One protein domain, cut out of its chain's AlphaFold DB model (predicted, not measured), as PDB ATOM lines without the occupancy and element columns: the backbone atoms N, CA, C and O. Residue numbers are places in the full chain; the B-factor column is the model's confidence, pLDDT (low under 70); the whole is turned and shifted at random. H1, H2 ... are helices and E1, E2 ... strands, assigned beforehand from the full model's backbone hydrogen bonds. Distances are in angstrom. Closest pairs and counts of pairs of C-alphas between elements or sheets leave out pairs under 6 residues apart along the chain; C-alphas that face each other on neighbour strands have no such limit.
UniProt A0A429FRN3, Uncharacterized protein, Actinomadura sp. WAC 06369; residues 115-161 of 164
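What this domain is: This is residues 115 to 161 of the 164 residues of an uncharacterized protein of Actinomadura sp. WAC 06369 (UniProt A0A429FRN3). A short two-stranded hairpin, E1 and E2, makes the middle of a small domain, with the longest helix, H3, packing over it, mostly over E2. Two shorter helices, H1 and H2, lie toward opposite ends of the longest axis, and residues 132 to 140 loop from the hairpin to H2. The printed part has 47 residues, with three named helices and two named strands in the order H1, E1, E2, H2, H3. The sheet has the order E1 - E2, antiparallel, and the class is mixed, helices and strands. The whole is compact, with a radius of gyration of the C-alphas of 10.1 A, and rounded, with spans of 28 by 24 by 21 A.

How they stand to each other: H1, residues 115 to 120, is followed with no residue between by E1, residues 121 to 123. E1 forms a hairpin with E2, residues 129 to 131, its antiparallel neighbour at 149 degrees between directions. N 122 and O 130 are 2.7 A apart and N 130 and O 122 are 2.8 A apart, both within hydrogen-bond range. The closest C-alphas of E2 and H2, residues 141 to 147, are those of Phe 131 and Ala 141, 6.0 A apart. H2 touches H3, residues 151 to 160, at a steep tilt of 46 degrees, opposite ways; their closest C-alphas are those of Glu 144 and Ile 151, 5.9 A apart. The closest C-alphas of H3 and E2 are those of Trp 129 and Ala 152, 6.0 A apart. H3 is close to H1 but not clearly touching, with the closest C-alphas, those of Lys 117 and Leu 159, 7.3 A apart. H1 and H2 are apart, and so are E1 and H2. Each O i to N i+4 pair in H1 and H3 is within hydrogen-bond range, and in H2 2 of 3 are.

Where its parts are: H1 begins at C-alpha 115 at (-51.825, -46.319, -32.856) and measures 8.5 A from first to last C-alpha. E1 and E2 each measure 6.7 A. H2 measures 10.6 A and ends at C-alpha 147 at (-36.379, -33.064, -12.901). H3 measures 14.1 A and ends at C-alpha 160 at (-56.057, -35.710, -25.214).

The domain as a whole: The two C-alphas farthest apart are those of Trp 115 and Thr 147, at 28.5 A. The printed part has no cut. No link is long; the nine-residue link from E2 to H2 is short, and the other links are tight. The mean pLDDT of the printed part is 72.0, and 18 residues are under 70: residues 120 to 121, 129 to 141 and 159 to 161.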
ATOM      1  N   TRP A 115     -53.045 -45.605 -33.227       81.75
ATOM      2  CA  TRP A 115     -51.825 -46.319 -32.856       81.75
ATOM      3  C   TRP A 115     -50.841 -45.412 -32.118       81.75
ATOM      4  O   TRP A 115     -50.425 -45.748 -31.016       81.75
ATOM      5  N   ALA A 116     -50.529 -44.243 -32.685       77.75
ATOM      6  CA  ALA A 116     -49.608 -43.287 -32.080       77.75
ATOM      7  C   ALA A 116     -50.068 -42.854 -30.680       77.75
ATOM      8  O   ALA A 116     -49.265 -42.829 -29.755       77.75
ATOM      9  N   LYS A 117     -51.366 -42.575 -30.501       77.06
ATOM     10  CA  LYS A 117     -51.915 -42.168 -29.200       77.06
ATOM     11  C   LYS A 117     -51.935 -43.295 -28.168       77.06
ATOM     12  O   LYS A 117     -51.674 -43.038 -27.004       77.06
ATOM     13  N   LEU A 118     -52.241 -44.527 -28.577       77.06
ATOM     14  CA  LEU A 118     -52.257 -45.675 -27.662       77.06
ATOM     15  C   LEU A 118     -50.853 -46.166 -27.293       77.06
ATOM     16  O   LEU A 118     -50.696 -46.787 -26.251       77.06
ATOM     17  N   MET A 119     -49.858 -45.923 -28.148       74.56
ATOM     18  CA  MET A 119     -48.460 -46.273 -27.880       74.56
ATOM     19  C   MET A 119     -47.708 -45.192 -27.105       74.56
ATOM     20  O   MET A 119     -46.666 -45.480 -26.533       74.56
ATOM     21  N   ALA A 120     -48.217 -43.960 -27.059       67.88
ATOM     22  CA  ALA A 120     -47.568 -42.896 -26.306       67.88
ATOM     23  C   ALA A 120     -47.515 -43.218 -24.804       67.88
ATOM     24  O   ALA A 120     -46.479 -43.021 -24.183       67.88
ATOM     25  N   PHE A 121     -48.590 -43.760 -24.227       68.69
ATOM     26  CA  PHE A 121     -48.691 -43.926 -22.779       68.69
ATOM     27  C   PHE A 121     -49.668 -45.027 -22.356       68.69
ATOM     28  O   PHE A 121     -50.651 -45.329 -23.035       68.69
ATOM     29  N   ALA A 122     -49.406 -45.589 -21.185       71.81
ATOM     30  CA  ALA A 122     -50.328 -46.351 -20.366       71.81
ATOM     31  C   ALA A 122     -50.784 -45.499 -19.175       71.81
ATOM     32  O   ALA A 122     -50.111 -44.556 -18.779       71.81
ATOM     33  N   VAL A 123     -51.936 -45.845 -18.606       71.75
ATOM     34  CA  VAL A 123     -52.385 -45.307 -17.317       71.75
ATOM     35  C   VAL A 123     -52.366 -46.463 -16.334       71.75
ATOM     36  O   VAL A 123     -52.967 -47.509 -16.615       71.75
ATOM     37  N   THR A 124     -51.651 -46.298 -15.229       74.31
ATOM     38  CA  THR A 124     -51.596 -47.270 -14.138       74.31
ATOM     39  C   THR A 124     -52.952 -47.360 -13.425       74.31
ATOM     40  O   THR A 124     -53.900 -46.630 -13.726       74.31
ATOM     41  N   GLU A 125     -53.112 -48.312 -12.510       70.31
ATOM     42  CA  GLU A 125     -54.390 -48.501 -11.811       70.31
ATOM     43  C   GLU A 125     -54.751 -47.321 -10.893       70.31
ATOM     44  O   GLU A 125     -55.925 -46.974 -10.775       70.31
ATOM     45  N   ASP A 126     -53.738 -46.666 -10.334       78.44
ATOM     46  CA  ASP A 126     -53.787 -45.450  -9.520       78.44
ATOM     47  C   ASP A 126     -53.922 -44.154 -10.340       78.44
ATOM     48  O   ASP A 126     -54.067 -43.076  -9.770       78.44
ATOM     49  N   GLY A 127     -53.962 -44.248 -11.674       70.81
ATOM     50  CA  GLY A 127     -54.214 -43.105 -12.552       70.81
ATOM     51  C   GLY A 127     -52.965 -42.356 -13.012       70.81
ATOM     52  O   GLY A 127     -53.111 -41.358 -13.714       70.81
ATOM     53  N   ALA A 128     -51.765 -42.835 -12.680       72.12
ATOM     54  CA  ALA A 128     -50.522 -42.243 -13.155       72.12
ATOM     55  C   ALA A 128     -50.303 -42.545 -14.646       72.12
ATOM     56  O   ALA A 128     -50.557 -43.654 -15.128       72.12
ATOM     57  N   TRP A 129     -49.826 -41.547 -15.387       69.69
ATOM     58  CA  TRP A 129     -49.441 -41.708 -16.786       69.69
ATOM     59  C   TRP A 129     -48.037 -42.291 -16.866       69.69
ATOM     60  O   TRP A 129     -47.114 -41.803 -16.225       69.69
ATOM     61  N   TRP A 130     -47.871 -43.327 -17.681       68.75
ATOM     62  CA  TRP A 130     -46.587 -43.974 -17.889       68.75
ATOM     63  C   TRP A 130     -46.286 -44.097 -19.373       68.75
ATOM     64  O   TRP A 130     -47.049 -44.709 -20.120       68.75
ATOM     65  N   PHE A 131     -45.182 -43.516 -19.829       66.44
ATOM     66  CA  PHE A 131     -44.769 -43.650 -21.221       66.44
ATOM     67  C   PHE A 131     -44.248 -45.063 -21.477       66.44
ATOM     68  O   PHE A 131     -43.414 -45.579 -20.743       66.44
ATOM     69  N   LEU A 132     -44.729 -45.698 -22.545       64.50
ATOM     70  CA  LEU A 132     -44.405 -47.098 -22.845       64.50
ATOM     71  C   LEU A 132     -43.044 -47.287 -23.539       64.50
ATOM     72  O   LEU A 132     -42.748 -48.397 -23.978       64.50
ATOM     73  N   GLU A 133     -42.244 -46.222 -23.680       64.19
ATOM     74  CA  GLU A 133     -40.907 -46.225 -24.312       64.19
ATOM     75  C   GLU A 133     -40.859 -46.881 -25.714       64.19
ATOM     76  O   GLU A 133     -39.808 -47.271 -26.217       64.19
ATOM     77  N   CYS A 134     -42.009 -47.001 -26.388       65.88
ATOM     78  CA  CYS A 134     -42.169 -47.759 -27.629       65.88
ATOM     79  C   CYS A 134     -42.313 -46.884 -28.890       65.88
ATOM     80  O   CYS A 134     -42.590 -47.399 -29.978       65.88
ATOM     81  N   GLY A 135     -42.095 -45.568 -28.777       62.28
ATOM     82  CA  GLY A 135     -42.067 -44.619 -29.892       62.28
ATOM     83  C   GLY A 135     -40.984 -43.533 -29.754       62.28
ATOM     84  O   GLY A 135     -40.347 -43.398 -28.717       62.28
ATOM     85  N   PRO A 136     -40.754 -42.701 -30.785       57.84
ATOM     86  CA  PRO A 136     -39.715 -41.666 -30.728       57.84
ATOM     87  C   PRO A 136     -39.956 -40.616 -29.631       57.84
ATOM     88  O   PRO A 136     -39.014 -40.056 -29.091       57.84
ATOM     89  N   GLY A 137     -41.226 -40.343 -29.309       55.28
ATOM     90  CA  GLY A 137     -41.614 -39.364 -28.290       55.28
ATOM     91  C   GLY A 137     -41.602 -39.894 -26.859       55.28
ATOM     92  O   GLY A 137     -41.819 -39.110 -25.946       55.28
ATOM     93  N   SER A 138     -41.376 -41.193 -26.658       58.09
ATOM     94  CA  SER A 138     -41.376 -41.780 -25.320       58.09
ATOM     95  C   SER A 138     -40.004 -41.778 -24.653       58.09
ATOM     96  O   SER A 138     -40.003 -41.889 -23.443       58.09
ATOM     97  N   GLN A 139     -38.910 -41.497 -25.386       63.72
ATOM     98  CA  GLN A 139     -37.497 -41.482 -24.931       63.72
ATOM     99  C   GLN A 139     -37.163 -40.532 -23.764       63.72
ATOM    100  O   GLN A 139     -35.995 -40.350 -23.419       63.72
ATOM    101  N   TRP A 140     -38.166 -39.869 -23.204       68.62
ATOM    102  CA  TRP A 140     -38.034 -38.769 -22.266       68.62
ATOM    103  C   TRP A 140     -38.717 -39.058 -20.925       68.62
ATOM    104  O   TRP A 140     -38.779 -38.157 -20.101       68.62
ATOM    105  N   ALA A 141     -39.223 -40.277 -20.680       64.44
ATOM    106  CA  ALA A 141     -39.916 -40.584 -19.424       64.44
ATOM    107  C   ALA A 141     -39.007 -40.390 -18.197       64.44
ATOM    108  O   ALA A 141     -39.432 -39.832 -17.193       64.44
ATOM    109  N   TRP A 142     -37.726 -40.755 -18.318       72.31
ATOM    110  CA  TRP A 142     -36.715 -40.576 -17.270       72.31
ATOM    111  C   TRP A 142     -36.453 -39.105 -16.894       72.31
ATOM    112  O   TRP A 142     -35.963 -38.838 -15.801       72.31
ATOM    113  N   LEU A 143     -36.765 -38.133 -17.766       75.94
ATOM    114  CA  LEU A 143     -36.563 -36.711 -17.445       75.94
ATOM    115  C   LEU A 143     -37.486 -36.239 -16.329       75.94
ATOM    116  O   LEU A 143     -37.102 -35.357 -15.572       75.94
ATOM    117  N   GLU A 144     -38.694 -36.783 -16.230       79.00
ATOM    118  CA  GLU A 144     -39.620 -36.441 -15.152       79.00
ATOM    119  C   GLU A 144     -39.088 -36.918 -13.800       79.00
ATOM    120  O   GLU A 144     -39.088 -36.139 -12.851       79.00
ATOM    121  N   ASP A 145     -38.517 -38.125 -13.745       78.31
ATOM    122  CA  ASP A 145     -37.885 -38.659 -12.533       78.31
ATOM    123  C   ASP A 145     -36.675 -37.813 -12.095       78.31
ATOM    124  O   ASP A 145     -36.503 -37.537 -10.908       78.31
ATOM    125  N   GLU A 146     -35.855 -37.355 -13.048       81.50
ATOM    126  CA  GLU A 146     -34.670 -36.524 -12.771       81.50
ATOM    127  C   GLU A 146     -35.017 -35.069 -12.413       81.50
ATOM    128  O   GLU A 146     -34.337 -34.439 -11.603       81.50
ATOM    129  N   THR A 147     -36.050 -34.496 -13.038       84.88
ATOM    130  CA  THR A 147     -36.379 -33.064 -12.901       84.88
ATOM    131  C   THR A 147     -37.512 -32.779 -11.918       84.88
ATOM    132  O   THR A 147     -37.660 -31.636 -11.484       84.88
ATOM    133  N   GLY A 148     -38.329 -33.779 -11.578       82.50
ATOM    134  CA  GLY A 148     -39.552 -33.626 -10.788       82.50
ATOM    135  C   GLY A 148     -40.663 -32.827 -11.484       82.50
ATOM    136  O   GLY A 148     -41.622 -32.419 -10.828       82.50
ATOM    137  N   ALA A 149     -40.534 -32.544 -12.784       81.88
ATOM    138  CA  ALA A 149     -41.532 -31.800 -13.548       81.88
ATOM    139  C   ALA A 149     -42.613 -32.744 -14.115       81.88
ATOM    140  O   ALA A 149     -42.244 -33.789 -14.648       81.88
ATOM    141  N   PRO A 150     -43.913 -32.373 -14.104       81.81
ATOM    142  CA  PRO A 150     -45.024 -33.238 -14.529       81.81
ATOM    143  C   PRO A 150     -45.141 -33.333 -16.063       81.81
ATOM    144  O   PRO A 150     -46.121 -32.899 -16.681       81.81
ATOM    145  N   ILE A 151     -44.097 -33.844 -16.715       76.00
ATOM    146  CA  ILE A 151     -43.971 -33.895 -18.176       76.00
ATOM    147  C   ILE A 151     -45.021 -34.849 -18.762       76.00
ATOM    148  O   ILE A 151     -45.644 -34.522 -19.776       76.00
ATOM    149  N   ALA A 152     -45.262 -35.996 -18.123       73.88
ATOM    150  CA  ALA A 152     -46.255 -36.977 -18.543       73.88
ATOM    151  C   ALA A 152     -47.668 -36.414 -18.548       73.88
ATOM    152  O   ALA A 152     -48.393 -36.592 -19.531       73.88
ATOM    153  N   GLU A 153     -48.035 -35.691 -17.495       76.50
ATOM    154  CA  GLU A 153     -49.344 -35.057 -17.373       76.50
ATOM    155  C   GLU A 153     -49.538 -33.985 -18.457       76.50
ATOM    156  O   GLU A 153     -50.501 -34.046 -19.222       76.50
ATOM    157  N   ALA A 154     -48.561 -33.090 -18.640       78.25
ATOM    158  CA  ALA A 154     -48.624 -32.034 -19.655       78.25
ATOM    159  C   ALA A 154     -48.719 -32.575 -21.099       78.25
ATOM    160  O   ALA A 154     -49.450 -32.050 -21.952       78.25
ATOM    161  N   VAL A 155     -47.981 -33.646 -21.401       73.19
ATOM    162  CA  VAL A 155     -48.028 -34.315 -22.708       73.19
ATOM    163  C   VAL A 155     -49.354 -35.056 -22.900       73.19
ATOM    164  O   VAL A 155     -49.922 -35.006 -23.998       73.19
ATOM    165  N   ALA A 156     -49.868 -35.718 -21.859       72.81
ATOM    166  CA  ALA A 156     -51.165 -36.385 -21.890       72.81
ATOM    167  C   ALA A 156     -52.292 -35.382 -22.164       72.81
ATOM    168  O   ALA A 156     -53.081 -35.608 -23.086       72.81
ATOM    169  N   ASP A 157     -52.316 -34.244 -21.469       74.94
ATOM    170  CA  ASP A 157     -53.296 -33.175 -21.687       74.94
ATOM    171  C   ASP A 157     -53.279 -32.677 -23.133       74.94
ATOM    172  O   ASP A 157     -54.309 -32.673 -23.821       74.94
ATOM    173  N   THR A 158     -52.085 -32.389 -23.656       73.25
ATOM    174  CA  THR A 158     -51.892 -31.963 -25.048       73.25
ATOM    175  C   THR A 158     -52.437 -32.996 -26.041       73.25
ATOM    176  O   THR A 158     -53.128 -32.660 -27.009       73.25
ATOM    177  N   LEU A 159     -52.145 -34.280 -25.819       67.75
ATOM    178  CA  LEU A 159     -52.539 -35.358 -26.728       67.75
ATOM    179  C   LEU A 159     -54.018 -35.737 -26.613       67.75
ATOM    180  O   LEU A 159     -54.623 -36.168 -27.610       67.75
ATOM    181  N   LEU A 160     -54.623 -35.557 -25.442       69.81
ATOM    182  CA  LEU A 160     -56.057 -35.710 -25.214       69.81
ATOM    183  C   LEU A 160     -56.851 -34.476 -25.659       69.81
ATOM    184  O   LEU A 160     -58.063 -34.575 -25.860       69.81
ATOM    185  N   GLY A 161     -56.173 -33.358 -25.917       63.44
ATOM    186  CA  GLY A 161     -56.803 -32.095 -26.283       63.44
ATOM    187  C   GLY A 161     -57.480 -31.410 -25.097       63.44
ATOM    188  O   GLY A 161     -58.411 -30.632 -25.313       63.44
TER     189      GLY A 161